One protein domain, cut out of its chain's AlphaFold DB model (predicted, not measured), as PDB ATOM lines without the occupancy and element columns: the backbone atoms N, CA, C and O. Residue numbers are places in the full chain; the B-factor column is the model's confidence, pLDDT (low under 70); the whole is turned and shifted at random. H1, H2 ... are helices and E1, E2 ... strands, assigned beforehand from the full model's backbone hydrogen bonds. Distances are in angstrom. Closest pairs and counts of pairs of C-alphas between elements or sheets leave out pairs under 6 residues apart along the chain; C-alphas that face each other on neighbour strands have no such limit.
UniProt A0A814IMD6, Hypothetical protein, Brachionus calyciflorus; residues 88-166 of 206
ATOM      1  N   ASN A  88     -26.703 -27.548   4.318       78.62
ATOM      2  CA  ASN A  88     -27.094 -27.635   2.922       78.62
ATOM      3  C   ASN A  88     -26.260 -28.689   2.182       78.62
ATOM      4  O   ASN A  88     -26.812 -29.529   1.470       78.62
ATOM      5  N   PHE A  89     -24.940 -28.710   2.389       81.31
ATOM      6  CA  PHE A  89     -24.074 -29.739   1.809       81.31
ATOM      7  C   PHE A  89     -24.448 -31.139   2.305       81.31
ATOM      8  O   PHE A  89     -24.561 -32.075   1.508       81.31
ATOM      9  N   LYS A  90     -24.686 -31.287   3.613       83.81
ATOM     10  CA  LYS A  90     -25.097 -32.563   4.210       83.81
ATOM     11  C   LYS A  90     -26.402 -33.074   3.599       83.81
ATOM     12  O   LYS A  90     -26.459 -34.230   3.182       83.81
ATOM     13  N   SER A  91     -27.411 -32.209   3.481       84.12
ATOM     14  CA  SER A  91     -28.696 -32.559   2.862       84.12
ATOM     15  C   SER A  91     -28.539 -32.971   1.392       84.12
ATOM     16  O   SER A  91     -29.110 -33.973   0.957       84.12
ATOM     17  N   GLN A  92     -27.703 -32.259   0.630       80.31
ATOM     18  CA  GLN A  92     -27.406 -32.608  -0.763       80.31
ATOM     19  C   GLN A  92     -26.727 -33.978  -0.882       80.31
ATOM     20  O   GLN A  92     -27.128 -34.788  -1.721       80.31
ATOM     21  N   MET A  93     -25.731 -34.267  -0.038       85.75
ATOM     22  CA  MET A  93     -25.055 -35.569  -0.037       85.75
ATOM     23  C   MET A  93     -26.002 -36.701   0.344       85.75
ATOM     24  O   MET A  93     -25.959 -37.767  -0.269       85.75
ATOM     25  N   GLU A  94     -26.871 -36.470   1.327       88.12
ATOM     26  CA  GLU A  94     -27.845 -37.464   1.762       88.12
ATOM     27  C   GLU A  94     -28.792 -37.829   0.608       88.12
ATOM     28  O   GLU A  94     -28.941 -39.013   0.300       88.12
ATOM     29  N   ASN A  95     -29.323 -36.839  -0.118       85.88
ATOM     30  CA  ASN A  95     -30.161 -37.077  -1.300       85.88
ATOM     31  C   ASN A  95     -29.421 -37.854  -2.399       85.88
ATOM     32  O   ASN A  95     -29.939 -38.848  -2.906       85.88
ATOM     33  N   ILE A  96     -28.184 -37.459  -2.725       86.56
ATOM     34  CA  ILE A  96     -27.389 -38.136  -3.760       86.56
ATOM     35  C   ILE A  96     -27.134 -39.600  -3.389       86.56
ATOM     36  O   ILE A  96     -27.221 -40.477  -4.252       86.56
ATOM     37  N   LEU A  97     -26.815 -39.881  -2.124       87.44
ATOM     38  CA  LEU A  97     -26.551 -41.241  -1.664       87.44
ATOM     39  C   LEU A  97     -27.831 -42.086  -1.583       87.44
ATOM     40  O   LEU A  97     -27.788 -43.277  -1.905       87.44
ATOM     41  N   TYR A  98     -28.975 -41.495  -1.221       88.12
ATOM     42  CA  TYR A  98     -30.275 -42.172  -1.288       88.12
ATOM     43  C   TYR A  98     -30.667 -42.526  -2.722       88.12
ATOM     44  O   TYR A  98     -31.085 -43.659  -2.979       88.12
ATOM     45  N   ASP A  99     -30.501 -41.589  -3.653       84.38
ATOM     46  CA  ASP A  99     -30.763 -41.822  -5.070       84.38
ATOM     47  C   ASP A  99     -29.808 -42.874  -5.626       84.38
ATOM     48  O   ASP A  99     -30.235 -43.788  -6.328       84.38
ATOM     49  N   PHE A 100     -28.526 -42.808  -5.258       84.69
ATOM     50  CA  PHE A 100     -27.537 -43.815  -5.632       84.69
ATOM     51  C   PHE A 100     -27.938 -45.210  -5.139       84.69
ATOM     52  O   PHE A 100     -27.933 -46.151  -5.931       84.69
ATOM     53  N   LYS A 101     -28.367 -45.335  -3.876       82.69
ATOM     54  CA  LYS A 101     -28.820 -46.604  -3.282       82.69
ATOM     55  C   LYS A 101     -30.018 -47.218  -4.013       82.69
ATOM     56  O   LYS A 101     -30.165 -48.437  -3.995       82.69
ATOM     57  N   LYS A 102     -30.874 -46.393  -4.622       81.75
ATOM     58  CA  LYS A 102     -32.038 -46.828  -5.415       81.75
ATOM     59  C   LYS A 102     -31.745 -46.968  -6.910       81.75
ATOM     60  O   LYS A 102     -32.592 -47.474  -7.637       81.75
ATOM     61  N   SER A 103     -30.601 -46.475  -7.374       77.50
ATOM     62  CA  SER A 103     -30.232 -46.488  -8.785       77.50
ATOM     63  C   SER A 103     -29.561 -47.797  -9.190       77.50
ATOM     64  O   SER A 103     -28.940 -48.466  -8.369       77.50
ATOM     65  N   ASP A 104     -29.556 -48.077 -10.491       73.81
ATOM     66  CA  ASP A 104     -28.814 -49.199 -11.084       73.81
ATOM     67  C   ASP A 104     -27.293 -48.943 -11.167       73.81
ATOM     68  O   ASP A 104     -26.564 -49.646 -11.868       73.81
ATOM     69  N   LYS A 105     -26.789 -47.888 -10.508       75.44
ATOM     70  CA  LYS A 105     -25.364 -47.548 -10.518       75.44
ATOM     71  C   LYS A 105     -24.618 -48.395  -9.494       75.44
ATOM     72  O   LYS A 105     -25.046 -48.571  -8.356       75.44
ATOM     73  N   ASN A 106     -23.437 -48.851  -9.894       77.25
ATOM     74  CA  ASN A 106     -22.611 -49.721  -9.058       77.25
ATOM     75  C   ASN A 106     -21.691 -48.913  -8.143       77.25
ATOM     76  O   ASN A 106     -21.381 -49.333  -7.029       77.25
ATOM     77  N   LEU A 107     -21.241 -47.753  -8.626       82.81
ATOM     78  CA  LEU A 107     -20.214 -46.961  -7.968       82.81
ATOM     79  C   LEU A 107     -20.426 -45.466  -8.206       82.81
ATOM     80  O   LEU A 107     -20.760 -45.027  -9.313       82.81
ATOM     81  N   ILE A 108     -20.180 -44.687  -7.159       82.06
ATOM     82  CA  ILE A 108     -20.128 -43.232  -7.204       82.06
ATOM     83  C   ILE A 108     -18.815 -42.748  -6.584       82.06
ATOM     84  O   ILE A 108     -18.412 -43.206  -5.521       82.06
ATOM     85  N   GLU A 109     -18.118 -41.858  -7.278       86.06
ATOM     86  CA  GLU A 109     -16.854 -41.273  -6.831       86.06
ATOM     87  C   GLU A 109     -17.050 -39.776  -6.614       86.06
ATOM     88  O   GLU A 109     -17.516 -39.075  -7.516       86.06
ATOM     89  N   PHE A 110     -16.670 -39.288  -5.438       82.81
ATOM     90  CA  PHE A 110     -16.736 -37.885  -5.070       82.81
ATOM     91  C   PHE A 110     -15.336 -37.310  -4.891       82.81
ATOM     92  O   PHE A 110     -14.629 -37.719  -3.976       82.81
ATOM     93  N   ASN A 111     -14.965 -36.324  -5.706       85.25
ATOM     94  CA  ASN A 111     -13.744 -35.543  -5.492       85.25
ATOM     95  C   ASN A 111     -14.086 -34.313  -4.633       85.25
ATOM     96  O   ASN A 111     -14.751 -33.375  -5.100       85.25
ATOM     97  N   LEU A 112     -13.702 -34.371  -3.355       80.62
ATOM     98  CA  LEU A 112     -14.120 -33.444  -2.304       80.62
ATOM     99  C   LEU A 112     -12.969 -33.139  -1.341       80.62
ATOM    100  O   LEU A 112     -12.127 -33.983  -1.054       80.62
ATOM    101  N   ALA A 113     -12.993 -31.940  -0.751       75.69
ATOM    102  CA  ALA A 113     -12.049 -31.568   0.303       75.69
ATOM    103  C   ALA A 113     -12.186 -32.477   1.542       75.69
ATOM    104  O   ALA A 113     -13.262 -33.018   1.806       75.69
ATOM    105  N   LYS A 114     -11.110 -32.593   2.338       73.44
ATOM    106  CA  LYS A 114     -11.035 -33.478   3.518       73.44
ATOM    107  C   LYS A 114     -12.238 -33.338   4.463       73.44
ATOM    108  O   LYS A 114     -12.848 -34.351   4.782       73.44
ATOM    109  N   SER A 115     -12.638 -32.115   4.813       75.31
ATOM    110  CA  SER A 115     -13.789 -31.857   5.697       75.31
ATOM    111  C   SER A 115     -15.114 -32.409   5.156       75.31
ATOM    112  O   SER A 115     -15.913 -32.961   5.904       75.31
ATOM    113  N   HIS A 116     -15.338 -32.331   3.845       76.94
ATOM    114  CA  HIS A 116     -16.561 -32.823   3.211       76.94
ATOM    115  C   HIS A 116     -16.574 -34.346   3.041       76.94
ATOM    116  O   HIS A 116     -17.646 -34.946   3.013       76.94
ATOM    117  N   ARG A 117     -15.402 -34.988   2.946       79.12
ATOM    118  CA  ARG A 117     -15.310 -36.456   2.863       79.12
ATOM    119  C   ARG A 117     -15.834 -37.119   4.133       79.12
ATOM    120  O   ARG A 117     -16.569 -38.094   4.022       79.12
ATOM    121  N   VAL A 118     -15.554 -36.543   5.307       79.88
ATOM    122  CA  VAL A 118     -16.064 -37.024   6.608       79.88
ATOM    123  C   VAL A 118     -17.595 -37.126   6.602       79.88
ATOM    124  O   VAL A 118     -18.161 -38.122   7.044       79.88
ATOM    125  N   ILE A 119     -18.275 -36.143   6.011       82.75
ATOM    126  CA  ILE A 119     -19.740 -36.120   5.895       82.75
ATOM    127  C   ILE A 119     -20.234 -37.286   5.037       82.75
ATOM    128  O   ILE A 119     -21.184 -37.979   5.400       82.75
ATOM    129  N   VAL A 120     -19.578 -37.529   3.899       82.62
ATOM    130  CA  VAL A 120     -19.938 -38.632   2.998       82.62
ATOM    131  C   VAL A 120     -19.666 -39.989   3.658       82.62
ATOM    132  O   VAL A 120     -20.495 -40.882   3.509       82.62
ATOM    133  N   HIS A 121     -18.589 -40.137   4.441       82.81
ATOM    134  CA  HIS A 121     -18.328 -41.334   5.257       82.81
ATOM    135  C   HIS A 121     -19.464 -41.605   6.251       82.81
ATOM    136  O   HIS A 121     -20.044 -42.692   6.256       82.81
ATOM    137  N   GLN A 122     -19.832 -40.602   7.054       83.19
ATOM    138  CA  GLN A 122     -20.903 -40.724   8.047       83.19
ATOM    139  C   GLN A 122     -22.243 -41.106   7.398       83.19
ATOM    140  O   GLN A 122     -22.952 -41.991   7.886       83.19
ATOM    141  N   LEU A 123     -22.583 -40.480   6.269       87.12
ATOM    142  CA  LEU A 123     -23.816 -40.780   5.539       87.12
ATOM    143  C   LEU A 123     -23.780 -42.159   4.867       87.12
ATOM    144  O   LEU A 123     -24.771 -42.885   4.925       87.12
ATOM    145  N   ALA A 124     -22.658 -42.555   4.263       85.00
ATOM    146  CA  ALA A 124     -22.507 -43.880   3.666       85.00
ATOM    147  C   ALA A 124     -22.636 -44.990   4.723       85.00
ATOM    148  O   ALA A 124     -23.348 -45.966   4.480       85.00
ATOM    149  N   ASN A 125     -22.053 -44.795   5.912       82.88
ATOM    150  CA  ASN A 125     -22.224 -45.681   7.067       82.88
ATOM    151  C   ASN A 125     -23.691 -45.794   7.494       82.88
ATOM    152  O   ASN A 125     -24.220 -46.901   7.581       82.88
ATOM    153  N   LYS A 126     -24.385 -44.660   7.666       86.25
ATOM    154  CA  LYS A 126     -25.819 -44.624   8.011       86.25
ATOM    155  C   LYS A 126     -26.688 -45.379   6.996       86.25
ATOM    156  O   LYS A 126     -27.715 -45.946   7.355       86.25
ATOM    157  N   LEU A 127     -26.293 -45.379   5.723       84.25
ATOM    158  CA  LEU A 127     -27.012 -46.068   4.649       84.25
ATOM    159  C   LEU A 127     -26.545 -47.508   4.408       84.25
ATOM    160  O   LEU A 127     -27.102 -48.170   3.520       84.25
ATOM    161  N   GLU A 128     -25.584 -47.992   5.199       84.56
ATOM    162  CA  GLU A 128     -24.944 -49.304   5.083       84.56
ATOM    163  C   GLU A 128     -24.324 -49.530   3.690       84.56
ATOM    164  O   GLU A 128     -24.420 -50.616   3.106       84.56
ATOM    165  N   LEU A 129     -23.740 -48.480   3.112       80.06
ATOM    166  CA  LEU A 129     -23.040 -48.529   1.832       80.06
ATOM    167  C   LEU A 129     -21.540 -48.723   2.063       80.06
ATOM    168  O   LEU A 129     -20.922 -48.041   2.883       80.06
ATOM    169  N   LYS A 130     -20.937 -49.627   1.288       81.44
ATOM    170  CA  LYS A 130     -19.482 -49.796   1.294       81.44
ATOM    171  C   LYS A 130     -18.847 -48.560   0.685       81.44
ATOM    172  O   LYS A 130     -19.307 -48.079  -0.347       81.44
ATOM    173  N   HIS A 131     -17.785 -48.062   1.290       83.94
ATOM    174  CA  HIS A 131     -17.095 -46.893   0.781       83.94
ATOM    175  C   HIS A 131     -15.620 -46.929   1.171       83.94
ATOM    176  O   HIS A 131     -15.237 -47.636   2.096       83.94
ATOM    177  N   ARG A 132     -14.788 -46.208   0.421       81.00
ATOM    178  CA  ARG A 132     -13.350 -46.090   0.676       81.00
ATOM    179  C   ARG A 132     -12.835 -44.749   0.194       81.00
ATOM    180  O   ARG A 132     -13.295 -44.245  -0.833       81.00
ATOM    181  N   THR A 133     -11.840 -44.217   0.882       80.56
ATOM    182  CA  THR A 133     -11.099 -43.053   0.398       80.56
ATOM    183  C   THR A 133      -9.956 -43.515  -0.492       80.56
ATOM    184  O   THR A 133      -9.284 -44.505  -0.208       80.56
ATOM    185  N   ARG A 134      -9.768 -42.826  -1.616       76.62
ATOM    186  CA  ARG A 134      -8.654 -43.038  -2.536       76.62
ATOM    187  C   ARG A 134      -8.150 -41.673  -2.976       76.62
ATOM    188  O   ARG A 134      -8.882 -40.940  -3.636       76.62
ATOM    189  N   ASP A 135      -6.911 -41.353  -2.619       78.19
ATOM    190  CA  ASP A 135      -6.270 -40.073  -2.925       78.19
ATOM    191  C   ASP A 135      -7.109 -38.878  -2.413       78.19
ATOM    192  O   ASP A 135      -7.337 -38.732  -1.209       78.19
ATOM    193  N   GLU A 136      -7.615 -38.035  -3.316       78.62
ATOM    194  CA  GLU A 136      -8.477 -36.877  -3.024       78.62
ATOM    195  C   GLU A 136      -9.981 -37.186  -3.168       78.62
ATOM    196  O   GLU A 136     -10.830 -36.309  -2.990       78.62
ATOM    197  N   SER A 137     -10.331 -38.444  -3.447       77.00
ATOM    198  CA  SER A 137     -11.703 -38.887  -3.688       77.00
ATOM    199  C   SER A 137     -12.227 -39.806  -2.581       77.00
ATOM    200  O   SER A 137     -11.473 -40.548  -1.952       77.00
ATOM    201  N   ILE A 138     -13.546 -39.819  -2.388       81.44
ATOM    202  CA  ILE A 138     -14.262 -40.887  -1.681       81.44
ATOM    203  C   ILE A 138     -15.132 -41.659  -2.672       81.44
ATOM    204  O   ILE A 138     -15.866 -41.081  -3.471       81.44
ATOM    205  N   ILE A 139     -15.029 -42.980  -2.639       82.00
ATOM    206  CA  ILE A 139     -15.741 -43.902  -3.520       82.00
ATOM    207  C   ILE A 139     -16.790 -44.630  -2.692       82.00
ATOM    208  O   ILE A 139     -16.436 -45.249  -1.694       82.00
ATOM    209  N   VAL A 140     -18.048 -44.615  -3.123       82.12
ATOM    210  CA  VAL A 140     -19.155 -45.359  -2.508       82.12
ATOM    211  C   VAL A 140     -19.672 -46.405  -3.496       82.12
ATOM    212  O   VAL A 140     -19.815 -46.139  -4.690       82.12
ATOM    213  N   VAL A 141     -19.931 -47.611  -3.000       79.25
ATOM    214  CA  VAL A 141     -20.309 -48.800  -3.769       79.25
ATOM    215  C   VAL A 141     -21.676 -49.288  -3.297       79.25
ATOM    216  O   VAL A 141     -21.949 -49.344  -2.093       79.25
ATOM    217  N   SER A 142     -22.552 -49.633  -4.239       77.00
ATOM    218  CA  SER A 142     -23.885 -50.144  -3.919       77.00
ATOM    219  C   SER A 142     -23.826 -51.586  -3.394       77.00
ATOM    220  O   SER A 142     -22.927 -52.370  -3.719       77.00
ATOM    221  N   LYS A 143     -24.776 -51.949  -2.520       64.88
ATOM    222  CA  LYS A 143     -24.845 -53.296  -1.937       64.88
ATOM    223  C   LYS A 143     -25.003 -54.342  -3.048       64.88
ATOM    224  O   LYS A 143     -25.923 -54.249  -3.850       64.88
ATOM    225  N   GLY A 144     -24.132 -55.353  -3.052       55.16
ATOM    226  CA  GLY A 144     -24.183 -56.479  -3.995       55.16
ATOM    227  C   GLY A 144     -23.147 -56.439  -5.121       55.16
ATOM    228  O   GLY A 144     -22.972 -57.449  -5.795       55.16
ATOM    229  N   TYR A 145     -22.403 -55.340  -5.282       53.62
ATOM    230  CA  TYR A 145     -21.352 -55.233  -6.295       53.62
ATOM    231  C   TYR A 145     -19.959 -55.280  -5.657       53.62
ATOM    232  O   TYR A 145     -19.637 -54.526  -4.739       53.62
ATOM    233  N   SER A 146     -19.127 -56.208  -6.136       49.59
ATOM    234  CA  SER A 146     -17.687 -56.222  -5.869       49.59
ATOM    235  C   SER A 146     -16.992 -55.304  -6.875       49.59
ATOM    236  O   SER A 146     -17.447 -55.186  -8.012       49.59
ATOM    237  N   VAL A 147     -15.904 -54.646  -6.467       50.09
ATOM    238  CA  VAL A 147     -15.155 -53.636  -7.244       50.09
ATOM    239  C   VAL A 147     -14.329 -54.294  -8.364       50.09
ATOM    240  O   VAL A 147     -13.117 -54.124  -8.456       50.09
ATOM    241  N   VAL A 148     -14.978 -55.092  -9.210       43.06
ATOM    242  CA  VAL A 148     -14.373 -55.799 -10.338       43.06
ATOM    243  C   VAL A 148     -15.125 -55.378 -11.601       43.06
ATOM    244  O   VAL A 148     -16.041 -56.054 -12.053       43.06
ATOM    245  N   GLY A 149     -14.776 -54.205 -12.140       43.59
ATOM    246  CA  GLY A 149     -15.265 -53.720 -13.435       43.59
ATOM    247  C   GLY A 149     -15.626 -52.232 -13.446       43.59
ATOM    248  O   GLY A 149     -16.505 -51.785 -12.715       43.59
ATOM    249  N   GLU A 150     -14.966 -51.462 -14.311       47.53
ATOM    250  CA  GLU A 150     -15.121 -50.003 -14.462       47.53
ATOM    251  C   GLU A 150     -16.420 -49.563 -15.169       47.53
ATOM    252  O   GLU A 150     -16.597 -48.387 -15.477       47.53
ATOM    253  N   SER A 151     -17.344 -50.475 -15.470       50.41
ATOM    254  CA  SER A 151     -18.326 -50.241 -16.532       50.41
ATOM    255  C   SER A 151     -19.528 -49.356 -16.174       50.41
ATOM    256  O   SER A 151     -20.246 -48.988 -17.092       50.41
ATOM    257  N   ASN A 152     -19.742 -48.944 -14.914       58.72
ATOM    258  CA  ASN A 152     -20.867 -48.065 -14.525       58.72
ATOM    259  C   ASN A 152     -20.523 -47.131 -13.343       58.72
ATOM    260  O   ASN A 152     -21.049 -47.283 -12.236       58.72
ATOM    261  N   ILE A 153     -19.632 -46.161 -13.574       62.53
ATOM    262  CA  ILE A 153     -19.157 -45.210 -12.552       62.53
ATOM    263  C   ILE A 153     -19.786 -43.825 -12.756       62.53
ATOM    264  O   ILE A 153     -19.652 -43.228 -13.826       62.53
ATOM    265  N   ARG A 154     -20.408 -43.259 -11.712       67.81
ATOM    266  CA  ARG A 154     -20.779 -41.830 -11.677       67.81
ATOM    267  C   ARG A 154     -19.702 -41.043 -10.936       67.81
ATOM    268  O   ARG A 154     -19.486 -41.280  -9.754       67.81
ATOM    269  N   LYS A 155     -19.063 -40.080 -11.600       71.62
ATOM    270  CA  LYS A 155     -18.107 -39.164 -10.960       71.62
ATOM    271  C   LYS A 155     -18.772 -37.830 -10.651       71.62
ATOM    272  O   LYS A 155     -19.395 -37.236 -11.531       71.62
ATOM    273  N   ILE A 156     -18.630 -37.360  -9.420       67.88
ATOM    274  CA  ILE A 156     -19.170 -36.087  -8.952       67.88
ATOM    275  C   ILE A 156     -18.038 -35.272  -8.324       67.88
ATOM    276  O   ILE A 156     -17.377 -35.703  -7.388       67.88
ATOM    277  N   SER A 157     -17.798 -34.073  -8.840       69.94
ATOM    278  CA  SER A 157     -16.896 -33.096  -8.230       69.94
ATOM    279  C   SER A 157     -17.697 -32.044  -7.473       69.94
ATOM    280  O   SER A 157     -18.866 -31.801  -7.788       69.94
ATOM    281  N   ARG A 158     -17.053 -31.334  -6.539       55.16
ATOM    282  CA  ARG A 158     -17.674 -30.181  -5.860       55.16
ATOM    283  C   ARG A 158     -18.269 -29.154  -6.832       55.16
ATOM    284  O   ARG A 158     -19.329 -28.603  -6.560       55.16
ATOM    285  N   SER A 159     -17.626 -28.931  -7.978       56.81
ATOM    286  CA  SER A 159     -18.137 -28.044  -9.029       56.81
ATOM    287  C   SER A 159     -19.459 -28.523  -9.644       56.81
ATOM    288  O   SER A 159     -20.279 -27.688 -10.008       56.81
ATOM    289  N   ASN A 160     -19.709 -29.834  -9.713       58.69
ATOM    290  CA  ASN A 160     -20.935 -30.403 -10.283       58.69
ATOM    291  C   ASN A 160     -22.117 -30.384  -9.301       58.69
ATOM    292  O   ASN A 160     -23.269 -30.351  -9.733       58.69
ATOM    293  N   LEU A 161     -21.843 -30.357  -7.993       55.16
ATOM    294  CA  LEU A 161     -22.870 -30.360  -6.943       55.16
ATOM    295  C   LEU A 161     -23.779 -29.127  -6.979       55.16
ATOM    296  O   LEU A 161     -24.952 -29.209  -6.636       55.16
ATOM    297  N   ILE A 162     -23.261 -28.000  -7.465       47.09
ATOM    298  CA  ILE A 162     -24.005 -26.738  -7.554       47.09
ATOM    299  C   ILE A 162     -24.966 -26.738  -8.762       47.09
ATOM    300  O   ILE A 162     -25.988 -26.055  -8.742       47.09
ATOM    301  N   PHE A 163     -24.680 -27.531  -9.804       36.12
ATOM    302  CA  PHE A 163     -25.432 -27.517 -11.067       36.12
ATOM    303  C   PHE A 163     -26.518 -28.595 -11.182       36.12
ATOM    304  O   PHE A 163     -27.454 -28.408 -11.963       36.12
ATOM    305  N   GLU A 164     -26.465 -29.695 -10.417       39.16
ATOM    306  CA  GLU A 164     -27.545 -30.702 -10.462       39.16
ATOM    307  C   GLU A 164     -28.879 -30.171  -9.907       39.16
ATOM    308  O   GLU A 164     -29.937 -30.601 -10.357       39.16
ATOM    309  N   ASN A 165     -28.849 -29.138  -9.057       37.25
ATOM    310  CA  ASN A 165     -30.051 -28.525  -8.482       37.25
ATOM    311  C   ASN A 165     -30.818 -27.582  -9.435       37.25
ATOM    312  O   ASN A 165     -31.865 -27.060  -9.066       37.25
ATOM    313  N   GLN A 166     -30.335 -27.357 -10.664       36.81
ATOM    314  CA  GLN A 166     -31.069 -26.562 -11.664       36.81
ATOM    315  C   GLN A 166     -31.830 -27.406 -12.696       36.81
ATOM    316  O   GLN A 166     -32.556 -26.843 -13.512       36.81
TER     317      GLN A 166
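AT A GLANCE: This is residues 88 to 166 of the 206 residues of the protein "Hypothetical protein" of Brachionus calyciflorus (UniProt A0A814IMD6). A twisted sheet of four strands forms a wall, with two helices, H1 and H2, packed over one face and no named helix over the other. A long link joins E3 to E4 at one end of the sheet, and the short H3 with the tail after it lies toward the other end. The printed part has 79 residues, with three named helices and four named strands in the order H1 E1 H2 E2 E3 E4 H3. The sheet runs E2 E3 E1 E4 and is mixed, and the class is mixed, helices and strands. The whole is compact, with a radius of gyration of the C-alphas of 11.7 A, and rounded, spanning 31 by 26 by 23 A.

IN THESE COORDINATES: In the sheet, E2 is residues 130 to 134, 13.3 A; E3 is residues 137 to 141, 13.1 A; E1 is residues 107 to 111, 13.4 A; and E4 is residues 153 to 157, 13.1 A. H1, residues 88 to 102, is 21.5 A long and begins at C-alpha 88, (-27.094, -27.635, 2.922). H2, residues 114 to 126, is 19.1 A long. H3, residues 158 to 161, measures 5.3 A and ends at C-alpha 161, (-22.870, -30.360, -6.943).

HOW THE PARTS SIT: The sheet is twisted, its C-alphas lying up to 4.4 A off the best plane. E2 and E3 form an antiparallel hairpin, with N 132 and O 139 within hydrogen-bond range at 2.8 A. E3 and E1 are antiparallel, with N 110 and O 138 at 2.8 A. E1 and the edge strand E4 are parallel, with N 156 and O 109 at 2.8 A. E1, H2 and E2 make a split strand-helix-strand unit, two strands running the same way with E3 between them, and its crossover is right-handed. H2 is on the sheet at a height of 9.1 A, over E2 and E3; its closest C-alphas to E3 are those of Arg 117 and Ile 138, 6.4 A. H1 is on the same face at a height of 10.8 A, over E1 and only just over E3, giving two layers, helices on one face of a sheet. H1 and H2 both run along the strands: on the local plane H1 stands at 7 degrees to E1, and H2 at 7 degrees to E3. H2 touches H1 with residues 119 to 124 alone, the same way at a steep tilt of 44 degrees; the closest C-alphas are those of Glu 94 and Leu 123, 6.4 A. H3 is only just not on the sheet, with 4 pairs of C-alphas within 10 A. Every O i to N i+4 pair of H1 is within hydrogen-bond range, against 7 of 9 in H2, and H3 is too short for one.

THE WHOLE: The C-alphas farthest apart, those of Val 148 and Gln 166, are 33.7 A apart. The printed part has no cut. The link from E3 to E4, 11 residues, is long; the others are tight. The mean pLDDT of the printed part is 73.0, and residues 143 to 154 and 156 to 166 are under 70.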